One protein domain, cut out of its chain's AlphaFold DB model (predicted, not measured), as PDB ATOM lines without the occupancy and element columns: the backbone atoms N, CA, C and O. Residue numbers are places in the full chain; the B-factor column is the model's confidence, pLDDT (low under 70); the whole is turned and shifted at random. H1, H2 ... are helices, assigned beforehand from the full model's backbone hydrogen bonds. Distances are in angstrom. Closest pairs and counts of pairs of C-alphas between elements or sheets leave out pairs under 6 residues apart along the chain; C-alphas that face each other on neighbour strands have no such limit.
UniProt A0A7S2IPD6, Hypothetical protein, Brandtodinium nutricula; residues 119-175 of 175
ATOM      1  N   GLU A 119      74.059  19.786 -42.402       65.94
ATOM      2  CA  GLU A 119      73.012  20.780 -42.175       65.94
ATOM      3  C   GLU A 119      71.716  20.310 -42.853       65.94
ATOM      4  O   GLU A 119      71.323  20.733 -43.934       65.94
ATOM      5  N   SER A 120      71.087  19.301 -42.260       73.56
ATOM      6  CA  SER A 120      69.983  18.586 -42.869       73.56
ATOM      7  C   SER A 120      68.698  18.902 -42.136       73.56
ATOM      8  O   SER A 120      68.550  18.636 -40.941       73.56
ATOM      9  N   LEU A 121      67.715  19.363 -42.911       79.19
ATOM     10  CA  LEU A 121      66.297  19.392 -42.549       79.19
ATOM     11  C   LEU A 121      65.826  18.085 -41.883       79.19
ATOM     12  O   LEU A 121      64.920  18.120 -41.055       79.19
ATOM     13  N   ALA A 122      66.457  16.944 -42.179       78.12
ATOM     14  CA  ALA A 122      66.143  15.662 -41.554       78.12
ATOM     15  C   ALA A 122      66.352  15.652 -40.028       78.12
ATOM     16  O   ALA A 122      65.575  15.018 -39.317       78.12
ATOM     17  N   VAL A 123      67.352  16.373 -39.504       80.31
ATOM     18  CA  VAL A 123      67.596  16.469 -38.051       80.31
ATOM     19  C   VAL A 123      66.472  17.258 -37.369       80.31
ATOM     20  O   VAL A 123      65.948  16.841 -36.330       80.31
ATOM     21  N   PHE A 124      66.028  18.352 -37.997       83.69
ATOM     22  CA  PHE A 124      64.877  19.133 -37.534       83.69
ATOM     23  C   PHE A 124      63.579  18.320 -37.583       83.69
ATOM     24  O   PHE A 124      62.841  18.283 -36.598       83.69
ATOM     25  N   ILE A 125      63.328  17.609 -38.687       88.56
ATOM     26  CA  ILE A 125      62.166  16.721 -38.833       88.56
ATOM     27  C   ILE A 125      62.196  15.619 -37.768       88.56
ATOM     28  O   ILE A 125      61.161  15.323 -37.173       88.56
ATOM     29  N   GLY A 126      63.365  15.052 -37.467       86.50
ATOM     30  CA  GLY A 126      63.518  14.059 -36.401       86.50
ATOM     31  C   GLY A 126      63.103  14.603 -35.031       86.50
ATOM     32  O   GLY A 126      62.360  13.946 -34.303       86.50
ATOM     33  N   THR A 127      63.505  15.832 -34.707       86.69
ATOM     34  CA  THR A 127      63.115  16.495 -33.449       86.69
ATOM     35  C   THR A 127      61.610  16.762 -33.393       86.69
ATOM     36  O   THR A 127      60.960  16.453 -32.393       86.69
ATOM     37  N   LEU A 128      61.030  17.260 -34.489       90.75
ATOM     38  CA  LEU A 128      59.586  17.482 -34.596       90.75
ATOM     39  C   LEU A 128      58.799  16.168 -34.450       90.75
ATOM     40  O   LEU A 128      57.760  16.128 -33.797       90.75
ATOM     41  N   THR A 129      59.327  15.078 -35.008       92.62
ATOM     42  CA  THR A 129      58.726  13.741 -34.922       92.62
ATOM     43  C   THR A 129      58.642  13.272 -33.471       92.62
ATOM     44  O   THR A 129      57.588  12.806 -33.043       92.62
ATOM     45  N   TRP A 130      59.703  13.454 -32.679       89.94
ATOM     46  CA  TRP A 130      59.676  13.130 -31.248       89.94
ATOM     47  C   TRP A 130      58.653  13.961 -30.469       89.94
ATOM     48  O   TRP A 130      57.974  13.417 -29.598       89.94
ATOM     49  N   ALA A 131      58.490  15.244 -30.806       88.62
ATOM     50  CA  ALA A 131      57.470  16.093 -30.189       88.62
ATOM     51  C   ALA A 131      56.047  15.595 -30.497       88.62
ATOM     52  O   ALA A 131      55.214  15.501 -29.596       88.62
ATOM     53  N   ILE A 132      55.785  15.205 -31.748       93.38
ATOM     54  CA  ILE A 132      54.497  14.633 -32.163       93.38
ATOM     55  C   ILE A 132      54.240  13.302 -31.448       93.38
ATOM     56  O   ILE A 132      53.147  13.098 -30.924       93.38
ATOM     57  N   ILE A 133      55.239  12.417 -31.368       92.88
ATOM     58  CA  ILE A 133      55.126  11.145 -30.636       92.88
ATOM     59  C   ILE A 133      54.789  11.401 -29.164       92.88
ATOM     60  O   ILE A 133      53.902  10.745 -28.623       92.88
ATOM     61  N   GLY A 134      55.452  12.369 -28.527       89.94
ATOM     62  CA  GLY A 134      55.158  12.764 -27.150       89.94
ATOM     63  C   GLY A 134      53.729  13.277 -26.976       89.94
ATOM     64  O   GLY A 134      53.036  12.858 -26.051       89.94
ATOM     65  N   ALA A 135      53.249  14.121 -27.892       88.44
ATOM     66  CA  ALA A 135      51.870  14.605 -27.870       88.44
ATOM     67  C   ALA A 135      50.864  13.453 -28.019       88.44
ATOM     68  O   ALA A 135      49.947  13.328 -27.212       88.44
ATOM     69  N   VAL A 136      51.072  12.562 -28.993       90.12
ATOM     70  CA  VAL A 136      50.228  11.373 -29.196       90.12
ATOM     71  C   VAL A 136      50.241  10.468 -27.963       90.12
ATOM     72  O   VAL A 136      49.191   9.975 -27.561       90.12
ATOM     73  N   TRP A 137      51.400  10.283 -27.327       89.00
ATOM     74  CA  TRP A 137      51.527   9.508 -26.094       89.00
ATOM     75  C   TRP A 137      50.686  10.093 -24.956       89.00
ATOM     76  O   TRP A 137      49.933   9.365 -24.309       89.00
ATOM     77  N   VAL A 138      50.767  11.409 -24.740       85.50
ATOM     78  CA  VAL A 138      49.983  12.108 -23.709       85.50
ATOM     79  C   VAL A 138      48.487  12.010 -23.999       85.50
ATOM     80  O   VAL A 138      47.720  11.669 -23.100       85.50
ATOM     81  N   LEU A 139      48.068  12.229 -25.249       84.75
ATOM     82  CA  LEU A 139      46.662  12.109 -25.648       84.75
ATOM     83  C   LEU A 139      46.139  10.673 -25.496       84.75
ATOM     84  O   LEU A 139      45.024  10.473 -25.024       84.75
ATOM     85  N   GLY A 140      46.952   9.665 -25.821       84.50
ATOM     86  CA  GLY A 140      46.617   8.261 -25.576       84.50
ATOM     87  C   GLY A 140      46.452   7.936 -24.085       84.50
ATOM     88  O   GLY A 140      45.592   7.135 -23.715       84.50
ATOM     89  N   TYR A 141      47.233   8.586 -23.218       80.88
ATOM     90  CA  TYR A 141      47.161   8.392 -21.769       80.88
ATOM     91  C   TYR A 141      45.954   9.099 -21.134       80.88
ATOM     92  O   TYR A 141      45.272   8.492 -20.309       80.88
ATOM     93  N   MET A 142      45.675  10.348 -21.532       77.44
ATOM     94  CA  MET A 142      44.546  11.155 -21.037       77.44
ATOM     95  C   MET A 142      43.192  10.688 -21.585       77.44
ATOM     96  O   MET A 142      42.170  10.882 -20.934       77.44
ATOM     97  N   GLY A 143      43.180  10.052 -22.757       75.50
ATOM     98  CA  GLY A 143      41.956   9.754 -23.492       75.50
ATOM     99  C   GLY A 143      41.575  10.887 -24.447       75.50
ATOM    100  O   GLY A 143      42.113  11.993 -24.410       75.50
ATOM    101  N   TRP A 144      40.659  10.587 -25.359       76.06
ATOM    102  CA  TRP A 144      40.070  11.538 -26.309       76.06
ATOM    103  C   TRP A 144      38.592  11.158 -26.475       76.06
ATOM    104  O   TRP A 144      38.257   9.997 -26.212       76.06
ATOM    105  N   PRO A 145      37.677  12.061 -26.884       67.06
ATOM    106  CA  PRO A 145      36.273  11.716 -27.099       67.06
ATOM    107  C   PRO A 145      36.104  10.423 -27.917       67.06
ATOM    108  O   PRO A 145      36.483  10.360 -29.085       67.06
ATOM    109  N   GLY A 146      35.551   9.389 -27.270       68.81
ATOM    110  CA  GLY A 146      35.315   8.057 -27.843       68.81
ATOM    111  C   GLY A 146      36.329   6.965 -27.471       68.81
ATOM    112  O   GLY A 146      36.053   5.797 -27.739       68.81
ATOM    113  N   HIS A 147      37.458   7.291 -26.830       72.56
ATOM    114  CA  HIS A 147      38.450   6.310 -26.373       72.56
ATOM    115  C   HIS A 147      38.772   6.497 -24.886       72.56
ATOM    116  O   HIS A 147      39.254   7.550 -24.468       72.56
ATOM    117  N   GLN A 148      38.559   5.441 -24.099       69.50
ATOM    118  CA  GLN A 148      38.973   5.390 -22.697       69.50
ATOM    119  C   GLN A 148      40.504   5.328 -22.653       69.50
ATOM    120  O   GLN A 148      41.100   4.378 -23.163       69.50
ATOM    121  N   GLY A 149      41.143   6.375 -22.126       74.25
ATOM    122  CA  GLY A 149      42.598   6.448 -22.002       74.25
ATOM    123  C   GLY A 149      43.175   5.274 -21.206       74.25
ATOM    124  O   GLY A 149      42.461   4.528 -20.531       74.25
ATOM    125  N   TRP A 150      44.495   5.087 -21.266       75.19
ATOM    126  CA  TRP A 150      45.141   4.032 -20.470       75.19
ATOM    127  C   TRP A 150      44.973   4.232 -18.955       75.19
ATOM    128  O   TRP A 150      45.006   3.256 -18.201       75.19
ATOM    129  N   GLN A 151      44.751   5.470 -18.504       71.69
ATOM    130  CA  GLN A 151      44.365   5.768 -17.130       71.69
ATOM    131  C   GLN A 151      42.834   5.810 -17.012       71.69
ATOM    132  O   GLN A 151      42.189   6.621 -17.656       71.69
ATOM    133  N   ARG A 152      42.266   4.928 -16.178       62.00
ATOM    134  CA  ARG A 152      40.805   4.726 -16.042       62.00
ATOM    135  C   ARG A 152      40.077   5.722 -15.129       62.00
ATOM    136  O   ARG A 152      38.874   5.584 -14.944       62.00
ATOM    137  N   VAL A 153      40.824   6.567 -14.417       66.69
ATOM    138  CA  VAL A 153      40.261   7.544 -13.478       66.69
ATOM    139  C   VAL A 153      41.167   8.775 -13.463       66.69
ATOM    140  O   VAL A 153      42.185   8.794 -12.761       66.69
ATOM    141  N   LEU A 154      40.816   9.790 -14.249       70.62
ATOM    142  CA  LEU A 154      41.256  11.171 -14.025       70.62
ATOM    143  C   LEU A 154      40.149  11.937 -13.293       70.62
ATOM    144  O   LEU A 154      38.999  11.974 -13.731       70.62
ATOM    145  N   VAL A 155      40.507  12.569 -12.177       65.88
ATOM    146  CA  VAL A 155      39.599  13.463 -11.448       65.88
ATOM    147  C   VAL A 155      39.366  14.715 -12.304       65.88
ATOM    148  O   VAL A 155      40.283  15.190 -12.963       65.88
ATOM    149  N   ASP A 156      38.122  15.194 -12.362       65.31
ATOM    150  CA  ASP A 156      37.680  16.361 -13.148       65.31
ATOM    151  C   ASP A 156      37.851  16.281 -14.682       65.31
ATOM    152  O   ASP A 156      37.544  17.240 -15.396       65.31
ATOM    153  N   TYR A 157      38.241  15.126 -15.236       72.88
ATOM    154  CA  TYR A 157      38.323  14.947 -16.685       72.88
ATOM    155  C   TYR A 157      36.969  14.568 -17.292       72.88
ATOM    156  O   TYR A 157      36.404  13.498 -17.046       72.88
ATOM    157  N   GLN A 158      36.452  15.463 -18.134       65.81
ATOM    158  CA  GLN A 158      35.078  15.410 -18.636       65.81
ATOM    159  C   GLN A 158      34.770  14.246 -19.584       65.81
ATOM    160  O   GLN A 158      33.606  14.067 -19.921       65.81
ATOM    161  N   TRP A 159      35.756  13.463 -20.030       65.25
ATOM    162  CA  TRP A 159      35.543  12.400 -21.023       65.25
ATOM    163  C   TRP A 159      35.836  10.975 -20.519       65.25
ATOM    164  O   TRP A 159      35.611  10.031 -21.268       65.25
ATOM    165  N   ASP A 160      36.279  10.792 -19.268       65.62
ATOM    166  CA  ASP A 160      36.670   9.470 -18.731       65.62
ATOM    167  C   ASP A 160      35.502   8.760 -18.013       65.62
ATOM    168  O   ASP A 160      35.109   7.652 -18.378       65.62
ATOM    169  N   VAL A 161      34.841   9.437 -17.064       66.19
ATOM    170  CA  VAL A 161      33.722   8.859 -16.277       66.19
ATOM    171  C   VAL A 161      32.363   9.466 -16.644       66.19
ATOM    172  O   VAL A 161      31.341   9.139 -16.043       66.19
ATOM    173  N   HIS A 162      32.314  10.354 -17.639       65.69
ATOM    174  CA  HIS A 162      31.112  11.129 -17.949       65.69
ATOM    175  C   HIS A 162      29.910  10.255 -18.293       65.69
ATOM    176  O   HIS A 162      28.848  10.463 -17.723       65.69
ATOM    177  N   GLU A 163      30.070   9.231 -19.131       67.00
ATOM    178  CA  GLU A 163      28.949   8.368 -19.528       67.00
ATOM    179  C   GLU A 163      28.368   7.566 -18.349       67.00
ATOM    180  O   GLU A 163      27.151   7.462 -18.195       67.00
ATOM    181  N   VAL A 164      29.224   7.058 -17.454       69.69
ATOM    182  CA  VAL A 164      28.793   6.269 -16.285       69.69
ATOM    183  C   VAL A 164      28.210   7.173 -15.192       69.69
ATOM    184  O   VAL A 164      27.151   6.876 -14.631       69.69
ATOM    185  N   CYS A 165      28.857   8.307 -14.907       71.06
ATOM    186  CA  CYS A 165      28.385   9.262 -13.906       71.06
ATOM    187  C   CYS A 165      27.125  10.001 -14.357       71.06
ATOM    188  O   CYS A 165      26.272  10.279 -13.517       71.06
ATOM    189  N   LYS A 166      26.944  10.281 -15.652       74.50
ATOM    190  CA  LYS A 166      25.755  10.974 -16.175       74.50
ATOM    191  C   LYS A 166      24.474  10.201 -15.878       74.50
ATOM    192  O   LYS A 166      23.503  10.807 -15.432       74.50
ATOM    193  N   ALA A 167      24.487   8.875 -16.028       77.69
ATOM    194  CA  ALA A 167      23.348   8.027 -15.671       77.69
ATOM    195  C   ALA A 167      23.024   8.077 -14.164       77.69
ATOM    196  O   ALA A 167      21.857   8.165 -13.778       77.69
ATOM    197  N   TRP A 168      24.048   8.064 -13.302       80.44
ATOM    198  CA  TRP A 168      23.863   8.156 -11.851       80.44
ATOM    199  C   TRP A 168      23.400   9.552 -11.402       80.44
ATOM    200  O   TRP A 168      22.478   9.657 -10.594       80.44
ATOM    201  N   ILE A 169      23.985  10.621 -11.954       82.50
ATOM    202  CA  ILE A 169      23.644  12.022 -11.653       82.50
ATOM    203  C   ILE A 169      22.211  12.324 -12.090       82.50
ATOM    204  O   ILE A 169      21.445  12.848 -11.284       82.50
ATOM    205  N   LEU A 170      21.822  11.935 -13.312       83.69
ATOM    206  CA  LEU A 170      20.441  12.073 -13.786       83.69
ATOM    207  C   LEU A 170      19.465  11.348 -12.857       83.69
ATOM    208  O   LEU A 170      18.439  11.908 -12.500       83.69
ATOM    209  N   LYS A 171      19.797  10.140 -12.391       86.38
ATOM    210  CA  LYS A 171      18.948   9.401 -11.445       86.38
ATOM    211  C   LYS A 171      18.867  10.058 -10.059       86.38
ATOM    212  O   LYS A 171      17.839   9.946  -9.398       86.38
ATOM    213  N   ARG A 172      19.947  10.681  -9.583       85.44
ATOM    214  CA  ARG A 172      20.047  11.250  -8.227       85.44
ATOM    215  C   ARG A 172      19.462  12.661  -8.120       85.44
ATOM    216  O   ARG A 172      18.954  12.996  -7.052       85.44
ATOM    217  N   TYR A 173      19.563  13.452  -9.188       85.88
ATOM    218  CA  TYR A 173      19.188  14.871  -9.236       85.88
ATOM    219  C   TYR A 173      18.031  15.184 -10.197       85.88
ATOM    220  O   TYR A 173      17.706  16.355 -10.368       85.88
ATOM    221  N   ALA A 174      17.399  14.181 -10.816       73.69
ATOM    222  CA  ALA A 174      16.089  14.374 -11.434       73.69
ATOM    223  C   ALA A 174      15.066  14.706 -10.333       73.69
ATOM    224  O   ALA A 174      14.589  13.813  -9.630       73.69
ATOM    225  N   VAL A 175      14.809  16.004 -10.164       55.91
ATOM    226  CA  VAL A 175      13.608  16.565  -9.533       55.91
ATOM    227  C   VAL A 175      12.554  16.735 -10.615       55.91
ATOM    228  O   VAL A 175      12.930  17.218 -11.708       55.91
TER     229      VAL A 175
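What this domain is: This is residues 119 to 175 of the 175 residues of the protein "Hypothetical protein" of Brandtodinium nutricula (UniProt A0A7S2IPD6). A thin rod made of two helices strung end to end, the long H1 and then the shorter H2, with a loop of residues 143 to 161 coiled loosely between them. The printed part has 57 residues, with two named helices, H1 then H2, and no named strand; the class is all helix. It is extended, with a radius of gyration of the C-alphas of 18.4 A, and spans 68 by 17 by 16 A.

How they stand to each other: H1, residues 121 to 142, and H2, residues 162 to 173, are apart, with no C-alpha of the one within 8 A of the other. Residues 119 to 137 and 162 to 175 stand free. In H1 every O i to N i+4 pair is within hydrogen-bond range; in H2 6 of 8 are.

Where its parts are: H1 begins at C-alpha 121, (66.297, 19.392, -42.549), and is 31.7 A long. H2 is 15.2 A long and ends at C-alpha 173, (19.188, 14.871, -9.236).

The domain as a whole: The C-alphas farthest apart, of Glu 119 and Val 175, are 67.9 A apart. The printed part has no cut. The link from H1 to H2 is long, 19 residues. Mean pLDDT of the printed part is 77.5; 16 residues are under 70, among them 158 to 164.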